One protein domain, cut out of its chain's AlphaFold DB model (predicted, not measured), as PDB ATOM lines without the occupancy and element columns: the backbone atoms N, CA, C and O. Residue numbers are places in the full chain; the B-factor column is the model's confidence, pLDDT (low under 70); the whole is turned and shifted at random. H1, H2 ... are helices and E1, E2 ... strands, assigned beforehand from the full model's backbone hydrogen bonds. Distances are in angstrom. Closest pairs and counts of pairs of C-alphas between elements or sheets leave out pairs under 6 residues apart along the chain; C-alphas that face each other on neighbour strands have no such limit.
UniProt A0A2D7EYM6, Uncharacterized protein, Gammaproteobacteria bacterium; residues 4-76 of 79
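Overview. This is residues 4 to 76 of the 79 residues of an uncharacterized protein of Gammaproteobacteria bacterium (UniProt A0A2D7EYM6). What would one see first? A small sheet, E1 E3 E4, has the two-strand ribbon E2 E5 set over one face, with E2 the nearer strand and E5 farther off. Short helices H1, H2 and H3 lead in turn from the end of E4 round to the start of E5, while H4 lies to one side, near H1. What are the parts and the size? The printed part has 73 residues with four named helices and five named strands, in the order E1 E2 E3 E4 H1 H2 H3 E5 H4; the class is mixed, helices and strands. The larger sheet is mixed and the ribbon antiparallel; the whole is compact, with a radius of gyration of the C-alphas of 11.5 A and spans of 31 by 22 by 22 A.

Arrangement. How is the larger sheet paired? E3, residues 21 to 25, is its inner strand, parallel to E1, residues 4 to 6, at 25 degrees, with N 6 and O 23 2.8 A apart. E3 and E4, residues 31 to 35, form a hairpin, antiparallel at 160 degrees, with N 32 and O 24 2.8 A apart. What of the other sheet? E2, residues 9 to 12, and E5, residues 58 to 61, are antiparallel at 175 degrees, with N 11 and O 59 2.8 A apart. The closest C-alphas of E2 and E3 are those of Phe 9 and Phe 24, 6.5 A apart. Where are the helices? H1, residues 36 to 42, only grazes the larger sheet with residues 36 to 38, and is close but not clearly touching to H4, residues 67 to 71, with C-alphas of Val 39 and Val 69 at 6.9 A. H2, residues 44 to 48, and H3, residues 51 to 56, only just touch, with 3 pairs of C-alphas within 8 A, and only at the corner; their closest C-alphas are those of Phe 47 and Phe 53, 6.1 A apart. In H1, H2, H3 and H4 every O i to N i+4 pair is within hydrogen-bond range.

Along the chain. How long are the longer elements? E3 and E4 each measure 13.7 A from first to last C-alpha, and H1, E2 and E5 each 10.3 A. Where are the anchors? E1 begins at C-alpha 4 (45.713, -8.591, 79.459), and H4 ends at C-alpha 71 (25.935, -1.349, 72.676).

Size, cuts and confidence. How far does it reach? The two C-alphas farthest apart are those of Gly 29 and Asn 49, at 31.3 A. Are there cuts, long links or weak places? The printed part has no cut, no link is long, and no printed residue is under 70 in pLDDT.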
ATOM      1  N   LEU A   4      45.189  -9.722  78.704       91.25
ATOM      2  CA  LEU A   4      45.713  -8.591  79.459       91.25
ATOM      3  C   LEU A   4      44.718  -8.196  80.547       91.25
ATOM      4  O   LEU A   4      43.632  -7.690  80.268       91.25
ATOM      5  N   LYS A   5      45.115  -8.382  81.807       92.75
ATOM      6  CA  LYS A   5      44.351  -7.879  82.951       92.75
ATOM      7  C   LYS A   5      44.645  -6.405  83.177       92.75
ATOM      8  O   LYS A   5      45.794  -5.982  83.303       92.75
ATOM      9  N   SER A   6      43.586  -5.618  83.255       92.69
ATOM     10  CA  SER A   6      43.622  -4.177  83.426       92.69
ATOM     11  C   SER A   6      42.724  -3.759  84.589       92.69
ATOM     12  O   SER A   6      41.732  -4.406  84.904       92.69
ATOM     13  N   LYS A   7      43.047  -2.629  85.226       91.31
ATOM     14  CA  LYS A   7      42.183  -2.018  86.254       91.31
ATOM     15  C   LYS A   7      40.999  -1.241  85.659       91.31
ATOM     16  O   LYS A   7      40.181  -0.719  86.404       91.31
ATOM     17  N   ARG A   8      40.977  -1.047  84.339       93.56
ATOM     18  CA  ARG A   8      40.036  -0.164  83.636       93.56
ATOM     19  C   ARG A   8      39.837  -0.590  82.183       93.56
ATOM     20  O   ARG A   8      40.663  -1.321  81.637       93.56
ATOM     21  N   PHE A   9      38.811  -0.071  81.524       95.25
ATOM     22  CA  PHE A   9      38.692  -0.224  80.078       95.25
ATOM     23  C   PHE A   9      39.846   0.505  79.376       95.25
ATOM     24  O   PHE A   9      40.206   1.619  79.773       95.25
ATOM     25  N   VAL A  10      40.439  -0.109  78.349       95.56
ATOM     26  CA  VAL A  10      41.612   0.426  77.660       95.56
ATOM     27  C   VAL A  10      41.693  -0.032  76.201       95.56
ATOM     28  O   VAL A  10      41.695  -1.217  75.909       95.56
ATOM     29  N   ILE A  11      41.862   0.919  75.286       96.00
ATOM     30  CA  ILE A  11      42.230   0.689  73.885       96.00
ATOM     31  C   ILE A  11      43.590   1.341  73.665       96.00
ATOM     32  O   ILE A  11      43.749   2.528  73.942       96.00
ATOM     33  N   ARG A  12      44.591   0.591  73.195       95.25
ATOM     34  CA  ARG A  12      45.935   1.117  72.891       95.25
ATOM     35  C   ARG A  12      46.264   0.905  71.428       95.25
ATOM     36  O   ARG A  12      46.104  -0.199  70.923       95.25
ATOM     37  N   LYS A  13      46.836   1.921  70.784       93.69
ATOM     38  CA  LYS A  13      47.262   1.836  69.382       93.69
ATOM     39  C   LYS A  13      48.337   0.764  69.156       93.69
ATOM     40  O   LYS A  13      48.382   0.151  68.104       93.69
ATOM     41  N   SER A  14      49.170   0.504  70.164       93.75
ATOM     42  CA  SER A  14      50.226  -0.520  70.125       93.75
ATOM     43  C   SER A  14      49.735  -1.964  70.271       93.75
ATOM     44  O   SER A  14      50.550  -2.884  70.150       93.75
ATOM     45  N   LEU A  15      48.455  -2.162  70.599       93.31
ATOM     46  CA  LEU A  15      47.829  -3.479  70.723       93.31
ATOM     47  C   LEU A  15      46.981  -3.845  69.498       93.31
ATOM     48  O   LEU A  15      46.615  -5.006  69.374       93.31
ATOM     49  N   ILE A  16      46.751  -2.891  68.589       93.12
ATOM     50  CA  ILE A  16      45.986  -3.123  67.362       93.12
ATOM     51  C   ILE A  16      46.724  -4.141  66.477       93.12
ATOM     52  O   ILE A  16      47.926  -3.991  66.236       93.12
ATOM     53  N   GLY A  17      46.005  -5.147  65.989       90.75
ATOM     54  CA  GLY A  17      46.488  -6.237  65.146       90.75
ATOM     55  C   GLY A  17      47.197  -7.355  65.910       90.75
ATOM     56  O   GLY A  17      47.875  -8.169  65.285       90.75
ATOM     57  N   LYS A  18      47.100  -7.388  67.247       91.62
ATOM     58  CA  LYS A  18      47.758  -8.411  68.081       91.62
ATOM     59  C   LYS A  18      46.824  -9.525  68.552       91.62
ATOM     60  O   LYS A  18      47.317 -10.492  69.127       91.62
ATOM     61  N   GLY A  19      45.513  -9.412  68.338       89.88
ATOM     62  CA  GLY A  19      44.526 -10.414  68.741       89.88
ATOM     63  C   GLY A  19      44.485 -10.621  70.257       89.88
ATOM     64  O   GLY A  19      44.539 -11.755  70.740       89.88
ATOM     65  N   MET A  20      44.478  -9.521  71.017       91.75
ATOM     66  CA  MET A  20      44.545  -9.548  72.479       91.75
ATOM     67  C   MET A  20      43.159  -9.371  73.104       91.75
ATOM     68  O   MET A  20      42.398  -8.489  72.714       91.75
ATOM     69  N   VAL A  21      42.858 -10.161  74.135       94.56
ATOM     70  CA  VAL A  21      41.633 -10.004  74.930       94.56
ATOM     71  C   VAL A  21      41.977  -9.249  76.208       94.56
ATOM     72  O   VAL A  21      42.976  -9.538  76.872       94.56
ATOM     73  N   ILE A  22      41.165  -8.256  76.559       94.94
ATOM     74  CA  ILE A  22      41.372  -7.434  77.750       94.94
ATOM     75  C   ILE A  22      40.292  -7.741  78.771       94.94
ATOM     76  O   ILE A  22      39.103  -7.666  78.476       94.94
ATOM     77  N   GLU A  23      40.731  -8.027  79.991       94.69
ATOM     78  CA  GLU A  23      39.873  -8.262  81.145       94.69
ATOM     79  C   GLU A  23      40.010  -7.100  82.131       94.69
ATOM     80  O   GLU A  23      41.123  -6.725  82.511       94.69
ATOM     81  N   PHE A  24      38.896  -6.531  82.583       94.19
ATOM     82  CA  PHE A  24      38.890  -5.604  83.713       94.19
ATOM     83  C   PHE A  24      37.628  -5.757  84.558       94.19
ATOM     84  O   PHE A  24      36.607  -6.260  84.101       94.19
ATOM     85  N   LYS A  25      37.704  -5.292  85.804       93.94
ATOM     86  CA  LYS A  25      36.577  -5.237  86.734       93.94
ATOM     87  C   LYS A  25      36.075  -3.797  86.831       93.94
ATOM     88  O   LYS A  25      36.890  -2.884  86.979       93.94
ATOM     89  N   ASP A  26      34.769  -3.587  86.704       91.56
ATOM     90  CA  ASP A  26      34.153  -2.272  86.904       91.56
ATOM     91  C   ASP A  26      33.917  -1.964  88.394       91.56
ATOM     92  O   ASP A  26      34.322  -2.728  89.275       91.56
ATOM     93  N   TYR A  27      33.317  -0.805  88.687       89.50
ATOM     94  CA  TYR A  27      33.045  -0.402  90.070       89.50
ATOM     95  C   TYR A  27      31.975  -1.280  90.748       89.50
ATOM     96  O   TYR A  27      32.104  -1.556  91.939       89.50
ATOM     97  N   ASP A  28      30.976  -1.755  89.993       88.56
ATOM     98  CA  ASP A  28      29.922  -2.673  90.457       88.56
ATOM     99  C   ASP A  28      30.464  -4.087  90.735       88.56
ATOM    100  O   ASP A  28      29.796  -4.947  91.306       88.56
ATOM    101  N   GLY A  29      31.709  -4.333  90.337       87.94
ATOM    102  CA  GLY A  29      32.410  -5.582  90.529       87.94
ATOM    103  C   GLY A  29      32.168  -6.610  89.430       87.94
ATOM    104  O   GLY A  29      32.635  -7.746  89.556       87.94
ATOM    105  N   LYS A  30      31.513  -6.215  88.338       90.75
ATOM    106  CA  LYS A  30      31.344  -7.035  87.147       90.75
ATOM    107  C   LYS A  30      32.661  -7.115  86.381       90.75
ATOM    108  O   LYS A  30      33.350  -6.117  86.154       90.75
ATOM    109  N   VAL A  31      33.013  -8.334  85.986       92.31
ATOM    110  CA  VAL A  31      34.173  -8.604  85.136       92.31
ATOM    111  C   VAL A  31      33.744  -8.483  83.682       92.31
ATOM    112  O   VAL A  31      32.781  -9.115  83.250       92.31
ATOM    113  N   TRP A  32      34.468  -7.663  82.936       93.25
ATOM    114  CA  TRP A  32      34.299  -7.469  81.508       93.25
ATOM    115  C   TRP A  32      35.516  -8.022  80.789       93.25
ATOM    116  O   TRP A  32      36.646  -7.649  81.109       93.25
ATOM    117  N   LYS A  33      35.269  -8.865  79.791       94.50
ATOM    118  CA  LYS A  33      36.267  -9.324  78.833       94.50
ATOM    119  C   LYS A  33      35.833  -8.910  77.439       94.50
ATOM    120  O   LYS A  33      34.665  -9.056  77.082       94.50
ATOM    121  N   TYR A  34      36.761  -8.372  76.668       94.69
ATOM    122  CA  TYR A  34      36.495  -7.946  75.301       94.69
ATOM    123  C   TYR A  34      37.723  -8.134  74.425       94.69
ATOM    124  O   TYR A  34      38.859  -8.054  74.896       94.69
ATOM    125  N   ASP A  35      37.476  -8.356  73.142       95.12
ATOM    126  CA  ASP A  35      38.512  -8.389  72.122       95.12
ATOM    127  C   ASP A  35      38.960  -6.954  71.801       95.12
ATOM    128  O   ASP A  35      38.153  -6.090  71.448       95.12
ATOM    129  N   HIS A  36      40.251  -6.671  71.988       94.94
ATOM    130  CA  HIS A  36      40.808  -5.333  71.794       94.94
ATOM    131  C   HIS A  36      40.676  -4.854  70.344       94.94
ATOM    132  O   HIS A  36      40.332  -3.687  70.120       94.94
ATOM    133  N   ASP A  37      40.902  -5.752  69.386       94.19
ATOM    134  CA  ASP A  37      40.906  -5.440  67.962       94.19
ATOM    135  C   ASP A  37      39.493  -5.218  67.456       94.19
ATOM    136  O   ASP A  37      39.219  -4.171  66.872       94.19
ATOM    137  N   LYS A  38      38.561  -6.117  67.791       95.00
ATOM    138  CA  LYS A  38      37.160  -5.957  67.378       95.00
ATOM    139  C   LYS A  38      36.547  -4.662  67.901       95.00
ATOM    140  O   LYS A  38      35.818  -3.985  67.177       95.00
ATOM    141  N   VAL A  39      36.860  -4.271  69.144       95.38
ATOM    142  CA  VAL A  39      36.401  -2.980  69.682       95.38
ATOM    143  C   VAL A  39      37.007  -1.811  68.906       95.38
ATOM    144  O   VAL A  39      36.305  -0.831  68.650       95.38
ATOM    145  N   TYR A  40      38.292  -1.876  68.545       95.31
ATOM    146  CA  TYR A  40      38.908  -0.827  67.738       95.31
ATOM    147  C   TYR A  40      38.300  -0.762  66.333       95.31
ATOM    148  O   TYR A  40      37.959   0.333  65.905       95.31
ATOM    149  N   GLU A  41      38.103  -1.890  65.650       94.75
ATOM    150  CA  GLU A  41      37.524  -1.946  64.302       94.75
ATOM    151  C   GLU A  41      36.092  -1.405  64.266       94.75
ATOM    152  O   GLU A  41      35.791  -0.514  63.471       94.75
ATOM    153  N   ALA A  42      35.237  -1.849  65.193       94.81
ATOM    154  CA  ALA A  42      33.851  -1.391  65.287       94.81
ATOM    155  C   ALA A  42      33.732   0.108  65.620       94.81
ATOM    156  O   ALA A  42      32.734   0.751  65.301       94.81
ATOM    157  N   CYS A  43      34.741   0.685  66.277       93.62
ATOM    158  CA  CYS A  43      34.759   2.089  66.698       93.62
ATOM    159  C   CYS A  43      35.883   2.897  66.039       93.62
ATOM    160  O   CYS A  43      36.278   3.941  66.568       93.62
ATOM    161  N   LYS A  44      36.402   2.434  64.895       93.56
ATOM    162  CA  LYS A  44      37.621   2.967  64.279       93.56
ATOM    163  C   LYS A  44      37.499   4.450  63.970       93.56
ATOM    164  O   LYS A  44      38.309   5.243  64.438       93.56
ATOM    165  N   GLU A  45      36.430   4.832  63.275       93.81
ATOM    166  CA  GLU A  45      36.150   6.227  62.928       93.81
ATOM    167  C   GLU A  45      36.098   7.119  64.178       93.81
ATOM    168  O   GLU A  45      36.625   8.228  64.191       93.81
ATOM    169  N   ARG A  46      35.533   6.615  65.279       93.69
ATOM    170  CA  ARG A  46      35.434   7.357  66.537       93.69
ATOM    171  C   ARG A  46      36.792   7.570  67.196       93.69
ATOM    172  O   ARG A  46      37.042   8.651  67.720       93.69
ATOM    173  N   PHE A  47      37.642   6.544  67.216       93.50
ATOM    174  CA  PHE A  47      38.977   6.637  67.802       93.50
ATOM    175  C   PHE A  47      39.922   7.470  66.936       93.50
ATOM    176  O   PHE A  47      40.648   8.305  67.474       93.50
ATOM    177  N   ASP A  48      39.869   7.302  65.616       91.88
ATOM    178  CA  ASP A  48      40.714   8.028  64.667       91.88
ATOM    179  C   ASP A  48      40.347   9.521  64.607       91.88
ATOM    180  O   ASP A  48      41.235  10.362  64.470       91.88
ATOM    181  N   ASN A  49      39.074   9.877  64.819       95.38
ATOM    182  CA  ASN A  49      38.639  11.272  64.952       95.38
ATOM    183  C   ASN A  49      38.874  11.867  66.352       95.38
ATOM    184  O   ASN A  49      38.639  13.059  66.551       95.38
ATOM    185  N   LEU A  50      39.335  11.089  67.341       93.88
ATOM    186  CA  LEU A  50      39.567  11.582  68.700       93.88
ATOM    187  C   LEU A  50      40.994  12.154  68.831       93.88
ATOM    188  O   LEU A  50      41.962  11.383  68.870       93.88
ATOM    189  N   PRO A  51      41.184  13.480  69.010       94.44
ATOM    190  CA  PRO A  51      42.525  14.073  69.060       94.44
ATOM    191  C   PRO A  51      43.380  13.511  70.201       94.44
ATOM    192  O   PRO A  51      44.582  13.292  70.054       94.44
ATOM    193  N   SER A  52      42.751  13.210  71.340       92.31
ATOM    194  CA  SER A  52      43.407  12.588  72.490       92.31
ATOM    195  C   SER A  52      43.905  11.175  72.184       92.31
ATOM    196  O   SER A  52      44.989  10.814  72.636       92.31
ATOM    197  N   PHE A  53      43.170  10.382  71.401       94.50
ATOM    198  CA  PHE A  53      43.618   9.039  71.029       94.50
ATOM    199  C   PHE A  53      44.825   9.106  70.096       94.50
ATOM    200  O   PHE A  53      45.802   8.391  70.303       94.50
ATOM    201  N   ASN A  54      44.815  10.032  69.135       93.31
ATOM    202  CA  ASN A  54      45.958  10.255  68.252       93.31
ATOM    203  C   ASN A  54      47.192  10.760  69.010       93.31
ATOM    204  O   ASN A  54      48.300  10.278  68.770       93.31
ATOM    205  N   LYS A  55      47.004  11.671  69.973       95.44
ATOM    206  CA  LYS A  55      48.090  12.233  70.790       95.44
ATOM    207  C   LYS A  55      48.673  11.221  71.779       95.44
ATOM    208  O   LYS A  55      49.884  11.020  71.815       95.44
ATOM    209  N   TYR A  56      47.824  10.586  72.586       96.19
ATOM    210  CA  TYR A  56      48.243   9.706  73.686       96.19
ATOM    211  C   TYR A  56      48.308   8.228  73.294       96.19
ATOM    212  O   TYR A  56      48.676   7.387  74.117       96.19
ATOM    213  N   LYS A  57      47.942   7.895  72.049       95.94
ATOM    214  CA  LYS A  57      47.958   6.536  71.477       95.94
ATOM    215  C   LYS A  57      47.137   5.534  72.293       95.94
ATOM    216  O   LYS A  57      47.360   4.324  72.219       95.94
ATOM    217  N   SER A  58      46.222   6.036  73.117       94.94
ATOM    218  CA  SER A  58      45.415   5.238  74.019       94.94
ATOM    219  C   SER A  58      44.136   5.964  74.414       94.94
ATOM    220  O   SER A  58      44.084   7.190  74.496       94.94
ATOM    221  N   TYR A  59      43.098   5.177  74.655       95.25
ATOM    222  CA  TYR A  59      41.844   5.598  75.250       95.25
ATOM    223  C   TYR A  59      41.601   4.720  76.467       95.25
ATOM    224  O   TYR A  59      41.755   3.502  76.397       95.25
ATOM    225  N   THR A  60      41.219   5.320  77.587       94.81
ATOM    226  CA  THR A  60      40.869   4.575  78.794       94.81
ATOM    227  C   THR A  60      39.588   5.113  79.385       94.81
ATOM    228  O   THR A  60      39.392   6.326  79.391       94.81
ATOM    229  N   GLN A  61      38.770   4.230  79.943       93.88
ATOM    230  CA  GLN A  61      37.628   4.621  80.758       93.88
ATOM    231  C   GLN A  61      37.729   3.937  82.115       93.88
ATOM    232  O   GLN A  61      37.843   2.714  82.201       93.88
ATOM    233  N   THR A  62      37.722   4.742  83.172       90.31
ATOM    234  CA  THR A  62      37.832   4.251  84.547       90.31
ATOM    235  C   THR A  62      36.442   3.918  85.077       90.31
ATOM    236  O   THR A  62      35.463   4.552  84.694       90.31
ATOM    237  N   TYR A  63      36.359   2.923  85.963       86.44
ATOM    238  CA  TYR A  63      35.156   2.544  86.717       86.44
ATOM    239  C   TYR A  63      33.978   1.979  85.909       86.44
ATOM    240  O   TYR A  63      33.072   1.421  86.516       86.44
ATOM    241  N   ASN A  64      33.965   2.077  84.575       90.88
ATOM    242  CA  ASN A  64      32.866   1.554  83.763       90.88
ATOM    243  C   ASN A  64      33.294   1.200  82.329       90.88
ATOM    244  O   ASN A  64      34.236   1.768  81.775       90.88
ATOM    245  N   MET A  65      32.531   0.309  81.701       91.88
ATOM    246  CA  MET A  65      32.574   0.061  80.267       91.88
ATOM    247  C   MET A  65      31.936   1.241  79.509       91.88
ATOM    248  O   MET A  65      30.819   1.667  79.852       91.88
ATOM    249  N   PRO A  66      32.572   1.786  78.457       93.06
ATOM    250  CA  PRO A  66      31.954   2.846  77.676       93.06
ATOM    251  C   PRO A  66      30.626   2.395  77.056       93.06
ATOM    252  O   PRO A  66      30.517   1.281  76.549       93.06
ATOM    253  N   LYS A  67      29.612   3.270  77.077       92.19
ATOM    254  CA  LYS A  67      28.255   2.948  76.589       92.19
ATOM    255  C   LYS A  67      28.247   2.446  75.143       92.19
ATOM    256  O   LYS A  67      27.539   1.501  74.837       92.19
ATOM    257  N   PHE A  68      29.066   3.057  74.288       91.19
ATOM    258  CA  PHE A  68      29.165   2.689  72.878       91.19
ATOM    259  C   PHE A  68      29.738   1.283  72.673       91.19
ATOM    260  O   PHE A  68      29.301   0.599  71.765       91.19
ATOM    261  N   VAL A  69      30.649   0.821  73.540       92.69
ATOM    262  CA  VAL A  69      31.158  -0.558  73.463       92.69
ATOM    263  C   VAL A  69      30.144  -1.541  74.039       92.69
ATOM    264  O   VAL A  69      29.971  -2.625  73.504       92.69
ATOM    265  N   ARG A  70      29.411  -1.154  75.093       91.06
ATOM    266  CA  ARG A  70      28.306  -1.974  75.625       91.06
ATOM    267  C   ARG A  70      27.197  -2.207  74.600       91.06
ATOM    268  O   ARG A  70      26.597  -3.272  74.620       91.06
ATOM    269  N   ALA A  71      26.937  -1.230  73.732       92.44
ATOM    270  CA  ALA A  71      25.935  -1.349  72.676       92.44
ATOM    271  C   ALA A  71      26.297  -2.396  71.607       92.44
ATOM    272  O   ALA A  71      25.390  -2.933  70.988       92.44
ATOM    273  N   LEU A  72      27.589  -2.708  71.430       91.31
ATOM    274  CA  LEU A  72      28.064  -3.746  70.504       91.31
ATOM    275  C   LEU A  72      27.831  -5.173  71.034       91.31
ATOM    276  O   LEU A  72      27.886  -6.131  70.273       91.31
ATOM    277  N   GLY A  73      27.582  -5.331  72.340       89.25
ATOM    278  CA  GLY A  73      27.223  -6.619  72.937       89.25
ATOM    279  C   GLY A  73      28.205  -7.752  72.607       89.25
ATOM    280  O   GLY A  73      29.422  -7.587  72.705       89.25
ATOM    281  N   ASP A  74      27.663  -8.905  72.220       87.00
ATOM    282  CA  ASP A  74      28.404 -10.151  71.984       87.00
ATOM    283  C   ASP A  74      29.351 -10.118  70.770       87.00
ATOM    284  O   ASP A  74      30.172 -11.016  70.606       87.00
ATOM    285  N   GLU A  75      29.296  -9.084  69.925       87.38
ATOM    286  CA  GLU A  75      30.216  -8.963  68.784       87.38
ATOM    287  C   GLU A  75      31.665  -8.748  69.243       87.38
ATOM    288  O   GLU A  75      32.615  -9.249  68.632       87.38
ATOM    289  N   VAL A  76      31.824  -8.010  70.345       91.56
ATOM    290  CA  VAL A  76      33.124  -7.609  70.893       91.56
ATOM    291  C   VAL A  76      33.407  -8.191  72.272       91.56
ATOM    292  O   VAL A  76      34.570  -8.266  72.676       91.56
TER     293      VAL A  76